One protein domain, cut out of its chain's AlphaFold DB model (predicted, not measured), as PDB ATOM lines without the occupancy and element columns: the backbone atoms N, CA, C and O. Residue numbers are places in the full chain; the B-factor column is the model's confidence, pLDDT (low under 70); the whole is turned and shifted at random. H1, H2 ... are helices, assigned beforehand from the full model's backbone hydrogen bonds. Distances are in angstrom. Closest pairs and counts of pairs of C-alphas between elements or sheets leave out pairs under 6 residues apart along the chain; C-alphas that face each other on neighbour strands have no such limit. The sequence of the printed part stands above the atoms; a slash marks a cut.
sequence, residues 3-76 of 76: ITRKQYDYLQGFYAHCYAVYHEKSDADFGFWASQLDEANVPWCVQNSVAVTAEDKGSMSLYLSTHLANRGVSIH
ATOM      1  N   ILE A   3     -31.558 -41.847 106.670       90.31
ATOM      2  CA  ILE A   3     -32.370 -41.360 105.553       90.31
ATOM      3  C   ILE A   3     -32.106 -42.225 104.327       90.31
ATOM      4  O   ILE A   3     -31.000 -42.727 104.129       90.31
ATOM      5  N   THR A   4     -33.126 -42.387 103.498       93.81
ATOM      6  CA  THR A   4     -33.008 -43.112 102.232       93.81
ATOM      7  C   THR A   4     -32.252 -42.292 101.195       93.81
ATOM      8  O   THR A   4     -32.227 -41.058 101.259       93.81
ATOM      9  N   ARG A   5     -31.717 -42.954 100.163       91.50
ATOM     10  CA  ARG A   5     -31.157 -42.246  99.004       91.50
ATOM     11  C   ARG A   5     -32.134 -41.240  98.381       91.50
ATOM     12  O   ARG A   5     -31.737 -40.113  98.115       91.50
ATOM     13  N   LYS A   6     -33.413 -41.604  98.243       92.88
ATOM     14  CA  LYS A   6     -34.457 -40.705  97.721       92.88
ATOM     15  C   LYS A   6     -34.585 -39.438  98.573       92.88
ATOM     16  O   LYS A   6     -34.595 -38.338  98.038       92.88
ATOM     17  N   GLN A   7     -34.645 -39.584  99.896       93.12
ATOM     18  CA  GLN A   7     -34.688 -38.447 100.825       93.12
ATOM     19  C   GLN A   7     -33.429 -37.582 100.724       93.12
ATOM     20  O   GLN A   7     -33.522 -36.359 100.752       93.12
ATOM     21  N   TYR A   8     -32.262 -38.211 100.576       92.94
ATOM     22  CA  TYR A   8     -31.011 -37.495 100.360       92.94
ATOM     23  C   TYR A   8     -31.030 -36.680  99.060       92.94
ATOM     24  O   TYR A   8     -30.635 -35.518  99.082       92.94
ATOM     25  N   ASP A   9     -31.544 -37.232  97.961       92.38
ATOM     26  CA  ASP A   9     -31.630 -36.515  96.685       92.38
ATOM     27  C   ASP A   9     -32.570 -35.289  96.789       92.38
ATOM     28  O   ASP A   9     -32.220 -34.202  96.324       92.38
ATOM     29  N   TYR A  10     -33.707 -35.403  97.496       94.44
ATOM     30  CA  TYR A  10     -34.560 -34.242  97.810       94.44
ATOM     31  C   TYR A  10     -33.840 -33.196  98.665       94.44
ATOM     32  O   TYR A  10     -33.942 -32.001  98.397       94.44
ATOM     33  N   LEU A  11     -33.082 -33.632  99.675       93.25
ATOM     34  CA  LEU A  11     -32.297 -32.737 100.526       93.25
ATOM     35  C   LEU A  11     -31.182 -32.025  99.752       93.25
ATOM     36  O   LEU A  11     -30.878 -30.879 100.067       93.25
ATOM     37  N   GLN A  12     -30.592 -32.657  98.731       92.25
ATOM     38  CA  GLN A  12     -29.630 -31.994  97.846       92.25
ATOM     39  C   GLN A  12     -30.288 -30.888  97.021       92.25
ATOM     40  O   GLN A  12     -29.731 -29.796  96.914       92.25
ATOM     41  N   GLY A  13     -31.476 -31.151  96.471       91.88
ATOM     42  CA  GLY A  13     -32.253 -30.134  95.767       91.88
ATOM     43  C   GLY A  13     -32.632 -28.968  96.681       91.88
ATOM     44  O   GLY A  13     -32.409 -27.809  96.333       91.88
ATOM     45  N   PHE A  14     -33.105 -29.276  97.890       94.69
ATOM     46  CA  PHE A  14     -33.459 -28.266  98.881       94.69
ATOM     47  C   PHE A  14     -32.251 -27.428  99.314       94.69
ATOM     48  O   PHE A  14     -32.334 -26.205  99.364       94.69
ATOM     49  N   TYR A  15     -31.102 -28.069  99.549       92.00
ATOM     50  CA  TYR A  15     -29.845 -27.382  99.842       92.00
ATOM     51  C   TYR A  15     -29.472 -26.380  98.743       92.00
ATOM     52  O   TYR A  15     -29.150 -25.230  99.041       92.00
ATOM     53  N   ALA A  16     -29.538 -26.802  97.476       90.75
ATOM     54  CA  ALA A  16     -29.226 -25.941  96.339       90.75
ATOM     55  C   ALA A  16     -30.189 -24.750  96.246       90.75
ATOM     56  O   ALA A  16     -29.748 -23.624  96.025       90.75
ATOM     57  N   HIS A  17     -31.486 -24.979  96.480       92.94
ATOM     58  CA  HIS A  17     -32.478 -23.910  96.526       92.94
ATOM     59  C   HIS A  17     -32.183 -22.902  97.641       92.94
ATOM     60  O   HIS A  17     -32.089 -21.708  97.366       92.94
ATOM     61  N   CYS A  18     -31.976 -23.368  98.877       92.25
ATOM     62  CA  CYS A  18     -31.616 -22.505 100.001       92.25
ATOM     63  C   CYS A  18     -30.365 -21.679  99.688       92.25
ATOM     64  O   CYS A  18     -30.364 -20.467  99.888       92.25
ATOM     65  N   TYR A  19     -29.324 -22.308  99.137       89.94
ATOM     66  CA  TYR A  19     -28.091 -21.612  98.786       89.94
ATOM     67  C   TYR A  19     -28.331 -20.516  97.734       89.94
ATOM     68  O   TYR A  19     -27.869 -19.389  97.905       89.94
ATOM     69  N   ALA A  20     -29.102 -20.807  96.680       90.62
ATOM     70  CA  ALA A  20     -29.441 -19.837  95.638       90.62
ATOM     71  C   ALA A  20     -30.262 -18.653  96.183       90.62
ATOM     72  O   ALA A  20     -30.006 -17.496  95.838       90.62
ATOM     73  N   VAL A  21     -31.216 -18.914  97.078       91.94
ATOM     74  CA  VAL A  21     -32.006 -17.864  97.738       91.94
ATOM     75  C   VAL A  21     -31.114 -16.989  98.625       91.94
ATOM     76  O   VAL A  21     -31.140 -15.764  98.507       91.94
ATOM     77  N   TYR A  22     -30.284 -17.597  99.480       90.50
ATOM     78  CA  TYR A  22     -29.469 -16.867 100.456       90.50
ATOM     79  C   TYR A  22     -28.300 -16.102  99.829       90.50
ATOM     80  O   TYR A  22     -27.958 -15.012 100.292       90.50
ATOM     81  N   HIS A  23     -27.687 -16.642  98.773       88.75
ATOM     82  CA  HIS A  23     -26.426 -16.113  98.244       88.75
ATOM     83  C   HIS A  23     -26.526 -15.508  96.851       88.75
ATOM     84  O   HIS A  23     -25.692 -14.663  96.519       88.75
ATOM     85  N   GLU A  24     -27.520 -15.911  96.062       86.88
ATOM     86  CA  GLU A  24     -27.660 -15.531  94.650       86.88
ATOM     87  C   GLU A  24     -28.920 -14.694  94.378       86.88
ATOM     88  O   GLU A  24     -29.156 -14.300  93.240       86.88
ATOM     89  N   LYS A  25     -29.694 -14.355  95.424       87.44
ATOM     90  CA  LYS A  25     -30.938 -13.561  95.343       87.44
ATOM     91  C   LYS A  25     -31.988 -14.174  94.408       87.44
ATOM     92  O   LYS A  25     -32.748 -13.444  93.776       87.44
ATOM     93  N   SER A  26     -32.008 -15.501  94.309       91.25
ATOM     94  CA  SER A  26     -33.065 -16.215  93.590       91.25
ATOM     95  C   SER A  26     -34.393 -16.138  94.346       91.25
ATOM     96  O   SER A  26     -34.406 -15.981  95.570       91.25
ATOM     97  N   ASP A  27     -35.503 -16.279  93.623       93.12
ATOM     98  CA  ASP A  27     -36.835 -16.308  94.225       93.12
ATOM     99  C   ASP A  27     -36.990 -17.508  95.167       93.12
ATOM    100  O   ASP A  27     -36.581 -18.633  94.866       93.12
ATOM    101  N   ALA A  28     -37.589 -17.252  96.327       92.94
ATOM    102  CA  ALA A  28     -37.836 -18.263  97.340       92.94
ATOM    103  C   ALA A  28     -39.140 -19.018  97.055       92.94
ATOM    104  O   ALA A  28     -40.204 -18.408  96.968       92.94
ATOM    105  N   ASP A  29     -39.065 -20.349  97.012       93.25
ATOM    106  CA  ASP A  29     -40.226 -21.238  96.893       93.25
ATOM    107  C   ASP A  29     -40.202 -22.296  98.006       93.25
ATOM    108  O   ASP A  29     -40.197 -23.512  97.797       93.25
ATOM    109  N   PHE A  30     -40.137 -21.813  99.248       92.38
ATOM    110  CA  PHE A  30     -40.109 -22.679 100.427       92.38
ATOM    111  C   PHE A  30     -41.407 -23.480 100.604       92.38
ATOM    112  O   PHE A  30     -41.375 -24.536 101.228       92.38
ATOM    113  N   GLY A  31     -42.528 -23.008 100.043       94.31
ATOM    114  CA  GLY A  31     -43.801 -23.727 100.061       94.31
ATOM    115  C   GLY A  31     -43.728 -25.027  99.262       94.31
ATOM    116  O   GLY A  31     -44.040 -26.089  99.801       94.31
ATOM    117  N   PHE A  32     -43.239 -24.959  98.017       94.31
ATOM    118  CA  PHE A  32     -43.006 -26.143  97.191       94.31
ATOM    119  C   PHE A  32     -42.054 -27.132  97.874       94.31
ATOM    120  O   PHE A  32     -42.365 -28.321  97.991       94.31
ATOM    121  N   TRP A  33     -40.911 -26.647  98.367       94.94
ATOM    122  CA  TRP A  33     -39.906 -27.516  98.984       94.94
ATOM    123  C   TRP A  33     -40.382 -28.167 100.280       94.94
ATOM    124  O   TRP A  33     -40.097 -29.344 100.488       94.94
ATOM    125  N   ALA A  34     -41.139 -27.450 101.116       92.81
ATOM    126  CA  ALA A  34     -41.744 -28.031 102.310       92.81
ATOM    127  C   ALA A  34     -42.671 -29.199 101.940       92.81
ATOM    128  O   ALA A  34     -42.513 -30.293 102.476       92.81
ATOM    129  N   SER A  35     -43.552 -29.019 100.946       95.19
ATOM    130  CA  SER A  35     -44.429 -30.100 100.475       95.19
ATOM    131  C   SER A  35     -43.646 -31.303  99.938       95.19
ATOM    132  O   SER A  35     -43.953 -32.435 100.300       95.19
ATOM    133  N   GLN A  36     -42.597 -31.081  99.137       95.62
ATOM    134  CA  GLN A  36     -41.769 -32.175  98.606       95.62
ATOM    135  C   GLN A  36     -41.039 -32.963  99.707       95.62
ATOM    136  O   GLN A  36     -40.946 -34.191  99.643       95.62
ATOM    137  N   LEU A  37     -40.514 -32.276 100.726       94.75
ATOM    138  CA  LEU A  37     -39.795 -32.909 101.836       94.75
ATOM    139  C   LEU A  37     -40.741 -33.654 102.786       94.75
ATOM    140  O   LEU A  37     -40.395 -34.744 103.254       94.75
ATOM    141  N   ASP A  38     -41.934 -33.108 103.018       94.00
ATOM    142  CA  ASP A  38     -42.978 -33.741 103.824       94.00
ATOM    143  C   ASP A  38     -43.528 -34.999 103.134       94.00
ATOM    144  O   ASP A  38     -43.613 -36.056 103.762       94.00
ATOM    145  N   GLU A  39     -43.792 -34.947 101.823       94.88
ATOM    146  CA  GLU A  39     -44.171 -36.122 101.018       94.88
ATOM    147  C   GLU A  39     -43.090 -37.216 101.046       94.88
ATOM    148  O   GLU A  39     -43.383 -38.415 101.110       94.88
ATOM    149  N   ALA A  40     -41.815 -36.816 101.051       93.88
ATOM    150  CA  ALA A  40     -40.680 -37.722 101.194       93.88
ATOM    151  C   ALA A  40     -40.449 -38.201 102.644       93.88
ATOM    152  O   ALA A  40     -39.514 -38.974 102.889       93.88
ATOM    153  N   ASN A  41     -41.289 -37.792 103.602       94.62
ATOM    154  CA  ASN A  41     -41.178 -38.098 105.030       94.62
ATOM    155  C   ASN A  41     -39.797 -37.742 105.612       94.62
ATOM    156  O   ASN A  41     -39.232 -38.486 106.420       94.62
ATOM    157  N   VAL A  42     -39.209 -36.631 105.162       93.25
ATOM    158  CA  VAL A  42     -37.918 -36.160 105.669       93.25
ATOM    159  C   VAL A  42     -38.124 -35.532 107.049       93.25
ATOM    160  O   VAL A  42     -38.887 -34.573 107.165       93.25
ATOM    161  N   PRO A  43     -37.428 -35.997 108.104       91.94
ATOM    162  CA  PRO A  43     -37.590 -35.427 109.435       91.94
ATOM    163  C   PRO A  43     -37.260 -33.933 109.453       91.94
ATOM    164  O   PRO A  43     -36.211 -33.510 108.965       91.94
ATOM    165  N   TRP A  44     -38.123 -33.139 110.084       89.69
ATOM    166  CA  TRP A  44     -37.994 -31.679 110.148       89.69
ATOM    167  C   TRP A  44     -36.631 -31.201 110.679       89.69
ATOM    168  O   TRP A  44     -36.051 -30.241 110.174       89.69
ATOM    169  N   CYS A  45     -36.051 -31.917 111.651       90.44
ATOM    170  CA  CYS A  45     -34.720 -31.608 112.179       90.44
ATOM    171  C   CYS A  45     -33.605 -31.701 111.118       90.44
ATOM    172  O   CYS A  45     -32.613 -30.971 111.204       90.44
ATOM    173  N   VAL A  46     -33.772 -32.559 110.102       91.12
ATOM    174  CA  VAL A  46     -32.865 -32.666 108.950       91.12
ATOM    175  C   VAL A  46     -33.093 -31.516 107.984       91.12
ATOM    176  O   VAL A  46     -32.122 -30.916 107.536       91.12
ATOM    177  N   GLN A  47     -34.351 -31.169 107.700       92.00
ATOM    178  CA  GLN A  47     -34.683 -30.059 106.803       92.00
ATOM    179  C   GLN A  47     -34.056 -28.746 107.306       92.00
ATOM    180  O   GLN A  47     -33.269 -28.119 106.600       92.00
ATOM    181  N   ASN A  48     -34.284 -28.402 108.579       90.50
ATOM    182  CA  ASN A  48     -33.661 -27.229 109.204       90.50
ATOM    183  C   ASN A  48     -32.142 -27.298 109.198       90.50
ATOM    184  O   ASN A  48     -31.464 -26.298 108.981       90.50
ATOM    185  N   SER A  49     -31.604 -28.492 109.450       89.56
ATOM    186  CA  SER A  49     -30.169 -28.707 109.422       89.56
ATOM    187  C   SER A  49     -29.567 -28.312 108.078       89.56
ATOM    188  O   SER A  49     -28.541 -27.635 108.055       89.56
ATOM    189  N   VAL A  50     -30.212 -28.717 106.985       90.25
ATOM    190  CA  VAL A  50     -29.791 -28.396 105.621       90.25
ATOM    191  C   VAL A  50     -29.934 -26.905 105.321       90.25
ATOM    192  O   VAL A  50     -28.999 -26.330 104.770       90.25
ATOM    193  N   ALA A  51     -31.034 -26.272 105.736       90.50
ATOM    194  CA  ALA A  51     -31.237 -24.834 105.554       90.50
ATOM    195  C   ALA A  51     -30.133 -24.006 106.241       90.50
ATOM    196  O   ALA A  51     -29.505 -23.171 105.597       90.50
ATOM    197  N   VAL A  52     -29.815 -24.313 107.506       88.88
ATOM    198  CA  VAL A  52     -28.724 -23.652 108.251       88.88
ATOM    199  C   VAL A  52     -27.370 -23.868 107.570       88.88
ATOM    200  O   VAL A  52     -26.565 -22.948 107.478       88.88
ATOM    201  N   THR A  53     -27.102 -25.077 107.069       87.94
ATOM    202  CA  THR A  53     -25.853 -25.349 106.340       87.94
ATOM    203  C   THR A  53     -25.773 -24.555 105.034       87.94
ATOM    204  O   THR A  53     -24.691 -24.116 104.668       87.94
ATOM    205  N   ALA A  54     -26.889 -24.361 104.328       87.75
ATOM    206  CA  ALA A  54     -26.923 -23.593 103.085       87.75
ATOM    207  C   ALA A  54     -26.751 -22.080 103.310       87.75
ATOM    208  O   ALA A  54     -26.254 -21.379 102.428       87.75
ATOM    209  N   GLU A  55     -27.146 -21.567 104.476       86.62
ATOM    210  CA  GLU A  55     -26.914 -20.175 104.878       86.62
ATOM    211  C   GLU A  55     -25.418 -19.891 105.107       86.62
ATOM    212  O   GLU A  55     -24.921 -18.822 104.746       86.62
ATOM    213  N   ASP A  56     -24.669 -20.869 105.627       82.94
ATOM    214  CA  ASP A  56     -23.235 -20.728 105.884       82.94
ATOM    215  C   ASP A  56     -22.392 -20.830 104.601       82.94
ATOM    216  O   ASP A  56     -22.006 -21.905 104.130       82.94
ATOM    217  N   LYS A  57     -22.025 -19.664 104.065       66.56
ATOM    218  CA  LYS A  57     -21.119 -19.515 102.913       66.56
ATOM    219  C   LYS A  57     -19.698 -20.043 103.174       66.56
ATOM    220  O   LYS A  57     -18.935 -20.217 102.225       66.56
ATOM    221  N   GLY A  58     -19.333 -20.253 104.442       61.44
ATOM    222  CA  GLY A  58     -18.019 -20.702 104.904       61.44
ATOM    223  C   GLY A  58     -17.867 -22.219 105.024       61.44
ATOM    224  O   GLY A  58     -16.763 -22.687 105.310       61.44
ATOM    225  N   SER A  59     -18.928 -22.996 104.775       59.34
ATOM    226  CA  SER A  59     -18.843 -24.455 104.649       59.34
ATOM    227  C   SER A  59     -17.788 -24.796 103.588       59.34
ATOM    228  O   SER A  59     -18.038 -24.632 102.396       59.34
ATOM    229  N   MET A  60     -16.603 -25.233 104.027       53.94
ATOM    230  CA  MET A  60     -15.355 -25.402 103.261       53.94
ATOM    231  C   MET A  60     -15.433 -26.457 102.137       53.94
ATOM    232  O   MET A  60     -14.680 -27.428 102.133       53.94
ATOM    233  N   SER A  61     -16.370 -26.319 101.201       54.88
ATOM    234  CA  SER A  61     -16.635 -27.282 100.125       54.88
ATOM    235  C   SER A  61     -16.972 -28.699 100.617       54.88
ATOM    236  O   SER A  61     -16.880 -29.656  99.849       54.88
ATOM    237  N   LEU A  62     -17.370 -28.858 101.884       61.12
ATOM    238  CA  LEU A  62     -17.824 -30.145 102.398       61.12
ATOM    239  C   LEU A  62     -19.149 -30.521 101.733       61.12
ATOM    240  O   LEU A  62     -20.080 -29.718 101.669       61.12
ATOM    241  N   TYR A  63     -19.234 -31.758 101.246       75.94
ATOM    242  CA  TYR A  63     -20.462 -32.297 100.674       75.94
ATOM    243  C   TYR A  63     -21.589 -32.286 101.717       75.94
ATOM    244  O   TYR A  63     -21.350 -32.490 102.909       75.94
ATOM    245  N   LEU A  64     -22.839 -32.125 101.267       83.31
ATOM    246  CA  LEU A  64     -24.018 -32.209 102.138       83.31
ATOM    247  C   LEU A  64     -24.024 -33.501 102.973       83.31
ATOM    248  O   LEU A  64     -24.357 -33.480 104.155       83.31
ATOM    249  N   SER A  65     -23.584 -34.615 102.385       83.56
ATOM    250  CA  SER A  65     -23.404 -35.893 103.077       83.56
ATOM    251  C   SER A  65     -22.454 -35.810 104.277       83.56
ATOM    252  O   SER A  65     -22.720 -36.445 105.293       83.56
ATOM    253  N   THR A  66     -21.387 -35.010 104.210       84.81
ATOM    254  CA  THR A  66     -20.454 -34.801 105.328       84.81
ATOM    255  C   THR A  66     -21.104 -34.009 106.460       84.81
ATOM    256  O   THR A  66     -20.963 -34.375 107.625       84.81
ATOM    257  N   HIS A  67     -21.875 -32.968 106.137       83.19
ATOM    258  CA  HIS A  67     -22.633 -32.202 107.136       83.19
ATOM    259  C   HIS A  67     -23.680 -33.055 107.848       83.19
ATOM    260  O   HIS A  67     -23.806 -33.005 109.071       83.19
ATOM    261  N   LEU A  68     -24.392 -33.880 107.082       85.75
ATOM    262  CA  LEU A  68     -25.366 -34.830 107.607       85.75
ATOM    263  C   LEU A  68     -24.694 -35.886 108.499       85.75
ATOM    264  O   LEU A  68     -25.156 -36.115 109.619       85.75
ATOM    265  N   ALA A  69     -23.563 -36.450 108.068       86.75
ATOM    266  CA  ALA A  69     -22.799 -37.419 108.855       86.75
ATOM    267  C   ALA A  69     -22.303 -36.830 110.187       86.75
ATOM    268  O   ALA A  69     -22.467 -37.464 111.230       86.75
ATOM    269  N   ASN A  70     -21.794 -35.592 110.183       85.44
ATOM    270  CA  ASN A  70     -21.364 -34.888 111.397       85.44
ATOM    271  C   ASN A  70     -22.512 -34.643 112.391       85.44
ATOM    272  O   ASN A  70     -22.274 -34.511 113.589       85.44
ATOM    273  N   ARG A  71     -23.763 -34.617 111.913       83.75
ATOM    274  CA  ARG A  71     -24.976 -34.532 112.743       83.75
ATOM    275  C   ARG A  71     -25.603 -35.900 113.045       83.75
ATOM    276  O   ARG A  71     -26.737 -35.969 113.516       83.75
ATOM    277  N   GLY A  72     -24.884 -36.995 112.791       86.50
ATOM    278  CA  GLY A  72     -25.344 -38.357 113.079       86.50
ATOM    279  C   GLY A  72     -26.433 -38.866 112.127       86.50
ATOM    280  O   GLY A  72     -27.218 -39.751 112.497       86.50
ATOM    281  N   VAL A  73     -26.513 -38.305 110.917       87.38
ATOM    282  CA  VAL A  73     -27.418 -38.740 109.849       87.38
ATOM    283  C   VAL A  73     -26.639 -39.573 108.836       87.38
ATOM    284  O   VAL A  73     -25.728 -39.076 108.180       87.38
ATOM    285  N   SER A  74     -27.000 -40.846 108.700       88.12
ATOM    286  CA  SER A  74     -26.404 -41.763 107.725       88.12
ATOM    287  C   SER A  74     -27.356 -42.013 106.557       88.12
ATOM    288  O   SER A  74     -28.565 -42.136 106.755       88.12
ATOM    289  N   ILE A  75     -26.802 -42.123 105.352       88.31
ATOM    290  CA  ILE A  75     -27.549 -42.406 104.121       88.31
ATOM    291  C   ILE A  75     -27.551 -43.923 103.897       88.31
ATOM    292  O   ILE A  75     -26.489 -44.542 103.988       88.31
ATOM    293  N   HIS A  76     -28.720 -44.499 103.617       82.19
ATOM    294  CA  HIS A  76     -28.924 -45.915 103.295       82.19
ATOM    295  C   HIS A  76     -29.642 -46.063 101.946       82.19
ATOM    296  O   HIS A  76     -30.629 -45.319 101.699       82.19
TER     297      HIS A  76
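Overview. This is residues 3 to 76 of the 76 residues of an uncharacterized protein of Salinimonas iocasae (UniProt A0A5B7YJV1). A long helix, H1, makes a hairpin with H2 on one side; H3 slants over H1, and short H4 packs on H3, away from H2. The 74 printed residues, all helix in class, include four named helices, H1 to H4 in order, and no named strand. The whole is compact, with radius of gyration of the C-alphas 11.6 A and spans of 33 by 29 by 16 A.

Arrangement. Start at H1, residues 5 to 24; its residues 7 to 14 alone touch H2, residues 30 to 39, a helical hairpin at a shallow tilt of 9 degrees, with closest C-alphas Phe 14 and Trp 33, 6.5 A. Next, H3, residues 44 to 55, touches H1 at 38 degrees, only just steep, the same way; closest C-alphas Tyr 19 and Ala 54, 4.9 A. H4, residues 64 to 70, touches H3 at a steep tilt of 65 degrees; closest C-alphas Thr 53 and His 67, 7.6 A. In H1, H2, H3 and H4 every O i to N i+4 pair is within hydrogen-bond range.

Along the chain. Find C-alpha 5 at (-31.157, -42.246, 99.004); H1 runs 27.3 A from there. H3 spans 16.8 A, and H4 ends at C-alpha 70, (-21.364, -34.888, 111.397).

Size, cuts and confidence. The printed part has no cut and no long link; pLDDT is under 70 at residues 57 to 62.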